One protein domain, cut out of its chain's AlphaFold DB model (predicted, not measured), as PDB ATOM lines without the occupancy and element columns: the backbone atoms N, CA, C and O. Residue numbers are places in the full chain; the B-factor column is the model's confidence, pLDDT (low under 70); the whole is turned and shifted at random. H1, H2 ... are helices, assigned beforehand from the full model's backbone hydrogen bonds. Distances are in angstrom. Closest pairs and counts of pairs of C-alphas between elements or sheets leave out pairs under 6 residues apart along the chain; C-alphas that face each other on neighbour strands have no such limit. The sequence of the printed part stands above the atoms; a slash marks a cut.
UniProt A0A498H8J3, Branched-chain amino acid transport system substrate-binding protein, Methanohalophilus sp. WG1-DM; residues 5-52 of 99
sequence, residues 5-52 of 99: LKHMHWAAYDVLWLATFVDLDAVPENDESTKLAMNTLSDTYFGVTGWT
ATOM      1  N   LEU A   5     -38.569   2.055 -65.487       43.66
ATOM      2  CA  LEU A   5     -38.362   2.790 -64.229       43.66
ATOM      3  C   LEU A   5     -38.912   2.053 -62.991       43.66
ATOM      4  O   LEU A   5     -38.505   2.351 -61.870       43.66
ATOM      5  N   LYS A   6     -39.830   1.087 -63.164       54.38
ATOM      6  CA  LYS A   6     -40.403   0.323 -62.047       54.38
ATOM      7  C   LYS A   6     -39.518  -0.832 -61.564       54.38
ATOM      8  O   LYS A   6     -39.866  -1.453 -60.576       54.38
ATOM      9  N   HIS A   7     -38.411  -1.151 -62.225       63.06
ATOM     10  CA  HIS A   7     -37.577  -2.279 -61.790       63.06
ATOM     11  C   HIS A   7     -36.365  -1.832 -60.967       63.06
ATOM     12  O   HIS A   7     -35.942  -2.540 -60.058       63.06
ATOM     13  N   MET A   8     -35.870  -0.611 -61.198       70.94
ATOM     14  CA  MET A   8     -34.682  -0.094 -60.507       70.94
ATOM     15  C   MET A   8     -34.889   0.083 -58.994       70.94
ATOM     16  O   MET A   8     -33.932  -0.030 -58.234       70.94
ATOM     17  N   HIS A   9     -36.124   0.317 -58.534       81.62
ATOM     18  CA  HIS A   9     -36.393   0.467 -57.102       81.62
ATOM     19  C   HIS A   9     -36.292  -0.848 -56.316       81.62
ATOM     20  O   HIS A   9     -35.922  -0.811 -55.149       81.62
ATOM     21  N   TRP A  10     -36.553  -2.001 -56.941       88.19
ATOM     22  CA  TRP A  10     -36.370  -3.305 -56.289       88.19
ATOM     23  C   TRP A  10     -34.891  -3.646 -56.126       88.19
ATOM     24  O   TRP A  10     -34.476  -4.088 -55.062       88.19
ATOM     25  N   ALA A  11     -34.074  -3.348 -57.142       88.44
ATOM     26  CA  ALA A  11     -32.628  -3.510 -57.037       88.44
ATOM     27  C   ALA A  11     -32.040  -2.601 -55.945       88.44
ATOM     28  O   ALA A  11     -31.227  -3.048 -55.144       88.44
ATOM     29  N   ALA A  12     -32.492  -1.343 -55.863       92.25
ATOM     30  CA  ALA A  12     -32.067  -0.426 -54.806       92.25
ATOM     31  C   ALA A  12     -32.463  -0.913 -53.400       92.25
ATOM     32  O   ALA A  12     -31.698  -0.729 -52.456       92.25
ATOM     33  N   TYR A  13     -33.630  -1.549 -53.261       93.81
ATOM     34  CA  TYR A  13     -34.072  -2.151 -52.002       93.81
ATOM     35  C   TYR A  13     -33.138  -3.281 -51.553       93.81
ATOM     36  O   TYR A  13     -32.688  -3.286 -50.409       93.81
ATOM     37  N   ASP A  14     -32.797  -4.195 -52.462       94.25
ATOM     38  CA  ASP A  14     -31.895  -5.306 -52.156       94.25
ATOM     39  C   ASP A  14     -30.483  -4.812 -51.820       94.25
ATOM     40  O   ASP A  14     -29.874  -5.290 -50.866       94.25
ATOM     41  N   VAL A  15     -29.980  -3.811 -52.554       94.56
ATOM     42  CA  VAL A  15     -28.674  -3.187 -52.278       94.56
ATOM     43  C   VAL A  15     -28.654  -2.526 -50.900       94.56
ATOM     44  O   VAL A  15     -27.669  -2.673 -50.185       94.56
ATOM     45  N   LEU A  16     -29.725  -1.829 -50.504       97.00
ATOM     46  CA  LEU A  16     -29.810  -1.190 -49.187       97.00
ATOM     47  C   LEU A  16     -29.665  -2.216 -48.058       97.00
ATOM     48  O   LEU A  16     -28.888  -2.000 -47.127       97.00
ATOM     49  N   TRP A  17     -30.403  -3.324 -48.132       97.56
ATOM     50  CA  TRP A  17     -30.346  -4.359 -47.103       97.56
ATOM     51  C   TRP A  17     -29.022  -5.105 -47.105       97.56
ATOM     52  O   TRP A  17     -28.436  -5.276 -46.039       97.56
ATOM     53  N   LEU A  18     -28.513  -5.479 -48.280       97.31
ATOM     54  CA  LEU A  18     -27.211  -6.125 -48.389       97.31
ATOM     55  C   LEU A  18     -26.105  -5.237 -47.801       97.31
ATOM     56  O   LEU A  18     -25.345  -5.698 -46.957       97.31
ATOM     57  N   ALA A  19     -26.071  -3.948 -48.155       97.12
ATOM     58  CA  ALA A  19     -25.108  -2.994 -47.601       97.12
ATOM     59  C   ALA A  19     -25.258  -2.826 -46.081       97.12
ATOM     60  O   ALA A  19     -24.260  -2.734 -45.376       97.12
ATOM     61  N   THR A  20     -26.492  -2.835 -45.568       98.31
ATOM     62  CA  THR A  20     -26.750  -2.776 -44.121       98.31
ATOM     63  C   THR A  20     -26.182  -4.001 -43.407       98.31
ATOM     64  O   THR A  20     -25.554  -3.866 -42.364       98.31
ATOM     65  N   PHE A  21     -26.370  -5.203 -43.957       98.19
ATOM     66  CA  PHE A  21     -25.813  -6.417 -43.359       98.19
ATOM     67  C   PHE A  21     -24.287  -6.452 -43.429       98.19
ATOM     68  O   PHE A  21     -23.655  -6.871 -42.467       98.19
ATOM     69  N   VAL A  22     -23.706  -5.963 -44.525       98.19
ATOM     70  CA  VAL A  22     -22.251  -5.825 -44.663       98.19
ATOM     71  C   VAL A  22     -21.682  -4.883 -43.608       98.19
ATOM     72  O   VAL A  22     -20.686  -5.226 -42.983       98.19
ATOM     73  N   ASP A  23     -22.319  -3.734 -43.375       97.94
ATOM     74  CA  ASP A  23     -21.897  -2.779 -42.341       97.94
ATOM     75  C   ASP A  23     -22.002  -3.370 -40.925       97.94
ATOM     76  O   ASP A  23     -21.117  -3.165 -40.099       97.94
ATOM     77  N   LEU A  24     -23.049  -4.160 -40.656       98.12
ATOM     78  CA  LEU A  24     -23.248  -4.820 -39.361       98.12
ATOM     79  C   LEU A  24     -22.265  -5.972 -39.091       98.12
ATOM     80  O   LEU A  24     -21.957  -6.229 -37.928       98.12
ATOM     81  N   ASP A  25     -21.825  -6.688 -40.128       98.25
ATOM     82  CA  ASP A  25     -20.898  -7.825 -40.015       98.25
ATOM     83  C   ASP A  25     -19.423  -7.392 -40.050       98.25
ATOM     84  O   ASP A  25     -18.564  -8.013 -39.418       98.25
ATOM     85  N   ALA A  26     -19.110  -6.308 -40.765       98.38
ATOM     86  CA  ALA A  26     -17.744  -5.834 -40.928       98.38
ATOM     87  C   ALA A  26     -17.161  -5.217 -39.647       98.38
ATOM     88  O   ALA A  26     -17.831  -4.556 -38.855       98.38
ATOM     89  N   VAL A  27     -15.844  -5.365 -39.480       98.19
ATOM     90  CA  VAL A  27     -15.093  -4.612 -38.473       98.19
ATOM     91  C   VAL A  27     -15.032  -3.134 -38.896       98.19
ATOM     92  O   VAL A  27     -14.634  -2.857 -40.031       98.19
ATOM     93  N   PRO A  28     -15.371  -2.176 -38.008       96.69
ATOM     94  CA  PRO A  28     -15.314  -0.752 -38.330       96.69
ATOM     95  C   PRO A  28     -13.933  -0.311 -38.828       96.69
ATOM     96  O   PRO A  28     -12.913  -0.738 -38.288       96.69
ATOM     97  N   GLU A  29     -13.917   0.569 -39.834       94.94
ATOM     98  CA  GLU A  29     -12.698   1.134 -40.445       94.94
ATOM     99  C   GLU A  29     -11.731   0.078 -41.028       94.94
ATOM    100  O   GLU A  29     -10.525   0.308 -41.119       94.94
ATOM    101  N   ASN A  30     -12.249  -1.086 -41.435       97.88
ATOM    102  CA  ASN A  30     -11.459  -2.161 -42.026       97.88
ATOM    103  C   ASN A  30     -12.008  -2.595 -43.395       97.88
ATOM    104  O   ASN A  30     -12.895  -3.445 -43.491       97.88
ATOM    105  N   ASP A  31     -11.397  -2.068 -44.456       96.88
ATOM    106  CA  ASP A  31     -11.793  -2.330 -45.845       96.88
ATOM    107  C   ASP A  31     -11.713  -3.818 -46.233       96.88
ATOM    108  O   ASP A  31     -12.551  -4.310 -46.993       96.88
ATOM    109  N   GLU A  32     -10.728  -4.563 -45.714       97.81
ATOM    110  CA  GLU A  32     -10.604  -6.002 -45.981       97.81
ATOM    111  C   GLU A  32     -11.762  -6.777 -45.347       97.81
ATOM    112  O   GLU A  32     -12.335  -7.664 -45.985       97.81
ATOM    113  N   SER A  33     -12.151  -6.402 -44.124       98.19
ATOM    114  CA  SER A  33     -13.314  -6.972 -43.445       98.19
ATOM    115  C   SER A  33     -14.606  -6.648 -44.189       98.19
ATOM    116  O   SER A  33     -15.422  -7.546 -44.382       98.19
ATOM    117  N   THR A  34     -14.788  -5.405 -44.646       97.88
ATOM    118  CA  THR A  34     -15.961  -5.002 -45.436       97.88
ATOM    119  C   THR A  34     -16.045  -5.781 -46.743       97.88
ATOM    120  O   THR A  34     -17.112  -6.273 -47.107       97.88
ATOM    121  N   LYS A  35     -14.918  -5.954 -47.445       95.19
ATOM    122  CA  LYS A  35     -14.874  -6.730 -48.688       95.19
ATOM    123  C   LYS A  35     -15.197  -8.207 -48.451       95.19
ATOM    124  O   LYS A  35     -15.934  -8.802 -49.237       95.19
ATOM    125  N   LEU A  36     -14.674  -8.798 -47.375       96.69
ATOM    126  CA  LEU A  36     -14.972 -10.183 -47.009       96.69
ATOM    127  C   LEU A  36     -16.455 -10.373 -46.657       96.69
ATOM    128  O   LEU A  36     -17.071 -11.324 -47.146       96.69
ATOM    129  N   ALA A  37     -17.027  -9.459 -45.870       97.88
ATOM    130  CA  ALA A  37     -18.447  -9.456 -45.529       97.88
ATOM    131  C   ALA A  37     -19.314  -9.324 -46.790       97.88
ATOM    132  O   ALA A  37     -20.228 -10.119 -46.989       97.88
ATOM    133  N   MET A  38     -18.978  -8.400 -47.702       96.44
ATOM    134  CA  MET A  38     -19.686  -8.225 -48.977       96.44
ATOM    135  C   MET A  38     -19.708  -9.510 -49.808       96.44
ATOM    136  O   MET A  38     -20.777  -9.952 -50.230       96.44
ATOM    137  N   ASN A  39     -18.550 -10.145 -50.002       94.06
ATOM    138  CA  ASN A  39     -18.464 -11.391 -50.763       94.06
ATOM    139  C   ASN A  39     -19.300 -12.500 -50.106       94.06
ATOM    140  O   ASN A  39     -20.107 -13.144 -50.769       94.06
ATOM    141  N   THR A  40     -19.170 -12.672 -48.790       95.69
ATOM    142  CA  THR A  40     -19.844 -13.751 -48.048       95.69
ATOM    143  C   THR A  40     -21.364 -13.565 -47.991       95.69
ATOM    144  O   THR A  40     -22.125 -14.521 -48.154       95.69
ATOM    145  N   LEU A  41     -21.826 -12.334 -47.771       97.62
ATOM    146  CA  LEU A  41     -23.249 -12.032 -47.636       97.62
ATOM    147  C   LEU A  41     -23.956 -12.009 -48.990       97.62
ATOM    148  O   LEU A  41     -25.080 -12.494 -49.084       97.62
ATOM    149  N   SER A  42     -23.307 -11.521 -50.053       96.06
ATOM    150  CA  SER A  42     -23.902 -11.553 -51.398       96.06
ATOM    151  C   SER A  42     -24.151 -12.988 -51.888       96.06
ATOM    152  O   SER A  42     -25.175 -13.257 -52.514       96.06
ATOM    153  N   ASP A  43     -23.288 -13.936 -51.508       94.31
ATOM    154  CA  ASP A  43     -23.425 -15.359 -51.835       94.31
ATOM    155  C   ASP A  43     -24.653 -16.025 -51.197       94.31
ATOM    156  O   ASP A  43     -25.118 -17.056 -51.686       94.31
ATOM    157  N   THR A  44     -25.182 -15.457 -50.109       93.19
ATOM    158  CA  THR A  44     -26.248 -16.073 -49.301       93.19
ATOM    159  C   THR A  44     -27.526 -15.238 -49.223       93.19
ATOM    160  O   THR A  44     -28.566 -15.748 -48.807       93.19
ATOM    161  N   TYR A  45     -27.490 -13.974 -49.649       94.88
ATOM    162  CA  TYR A  45     -28.641 -13.082 -49.606       94.88
ATOM    163  C   TYR A  45     -29.582 -13.287 -50.807       94.88
ATOM    164  O   TYR A  45     -29.189 -13.138 -51.972       94.88
ATOM    165  N   PHE A  46     -30.850 -13.581 -50.495       92.50
ATOM    166  CA  PHE A  46     -31.973 -13.635 -51.432       92.50
ATOM    167  C   PHE A  46     -32.891 -12.430 -51.207       92.50
ATOM    168  O   PHE A  46     -33.553 -12.323 -50.170       92.50
ATOM    169  N   GLY A  47     -32.906 -11.513 -52.171       92.06
ATOM    170  CA  GLY A  47     -33.702 -10.291 -52.131       92.06
ATOM    171  C   GLY A  47     -34.992 -10.385 -52.945       92.06
ATOM    172  O   GLY A  47     -35.378 -11.438 -53.450       92.06
ATOM    173  N   VAL A  48     -35.656  -9.244 -53.131       91.81
ATOM    174  CA  VAL A  48     -36.861  -9.128 -53.971       91.81
ATOM    175  C   VAL A  48     -36.542  -9.389 -55.446       91.81
ATOM    176  O   VAL A  48     -37.407  -9.821 -56.205       91.81
ATOM    177  N   THR A  49     -35.300  -9.138 -55.857       89.19
ATOM    178  CA  THR A  49     -34.803  -9.391 -57.215       89.19
ATOM    179  C   THR A  49     -34.060 -10.723 -57.354       89.19
ATOM    180  O   THR A  49     -33.393 -10.926 -58.366       89.19
ATOM    181  N   GLY A  50     -34.182 -11.619 -56.369       89.81
ATOM    182  CA  GLY A  50     -33.590 -12.957 -56.381       89.81
ATOM    183  C   GLY A  50     -32.222 -13.034 -55.702       89.81
ATOM    184  O   GLY A  50     -31.877 -12.211 -54.846       89.81
ATOM    185  N   TRP A  51     -31.448 -14.055 -56.071       92.56
ATOM    186  CA  TRP A  51     -30.105 -14.291 -55.543       92.56
ATOM    187  C   TRP A  51     -29.136 -13.172 -55.935       92.56
ATOM    188  O   TRP A  51     -29.135 -12.693 -57.069       92.56
ATOM    189  N   THR A  52     -28.294 -12.758 -54.988       94.06
ATOM    190  CA  THR A  52     -27.405 -11.595 -55.165       94.06
ATOM    191  C   THR A  52     -25.926 -11.938 -55.300       94.06
ATOM    192  O   THR A  52     -25.098 -11.030 -55.302       94.06
TER     193      THR A  52
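This is residues 5 to 52 of the 99 residues of the protein "Branched-chain amino acid transport system substrate-binding protein" of Methanohalophilus sp. WG1-DM (UniProt A0A498H8J3). One long helix, H1, makes the longest axis, and a shorter helix, H2, folds back slantwise on the last part of it, residues 18 to 25. After H2, residues 43 to 52 run back alongside the earlier part of H1 and end in a small turn where two very short stretches pair. The printed part has 48 residues with two named helices, H1 then H2, and no named strand; the class is all helix. The whole is only just compact, close to loose, with a radius of gyration of the C-alphas of 11.5 A, and only just elongated, spanning 35 by 18 by 13 A.

H1 is residues 8 to 25, 25.9 A from first to last C-alpha, beginning at C-alpha 8 at (-34.682, -0.094, -60.507). H2 is residues 31 to 42, 16.2 A long in the same measure, from C-alpha 31 at (-11.793, -2.330, -45.845) to C-alpha 42 at (-23.902, -11.553, -51.398).

H1 touches H2 with residues 18 to 25 alone. Their closest C-alphas are those of Val 22 and Ala 37, 5.3 A apart. The helices run opposite ways at a steep tilt of 54 degrees, with 13.0 A from centre to centre. In both helices every O i to N i+4 pair is within hydrogen-bond range. Residues 46 to 47 form a short antiparallel pairing with residues 50 to 51.

The C-alphas of Leu 5 and Val 27 are the two farthest apart, at 35.5 A. The printed part runs from residue 5 to residue 52 and has no cut. The link from H1 to H2, five residues, is tight. The mean pLDDT of the printed part is 92.0, and residues 5 to 7 are under 70.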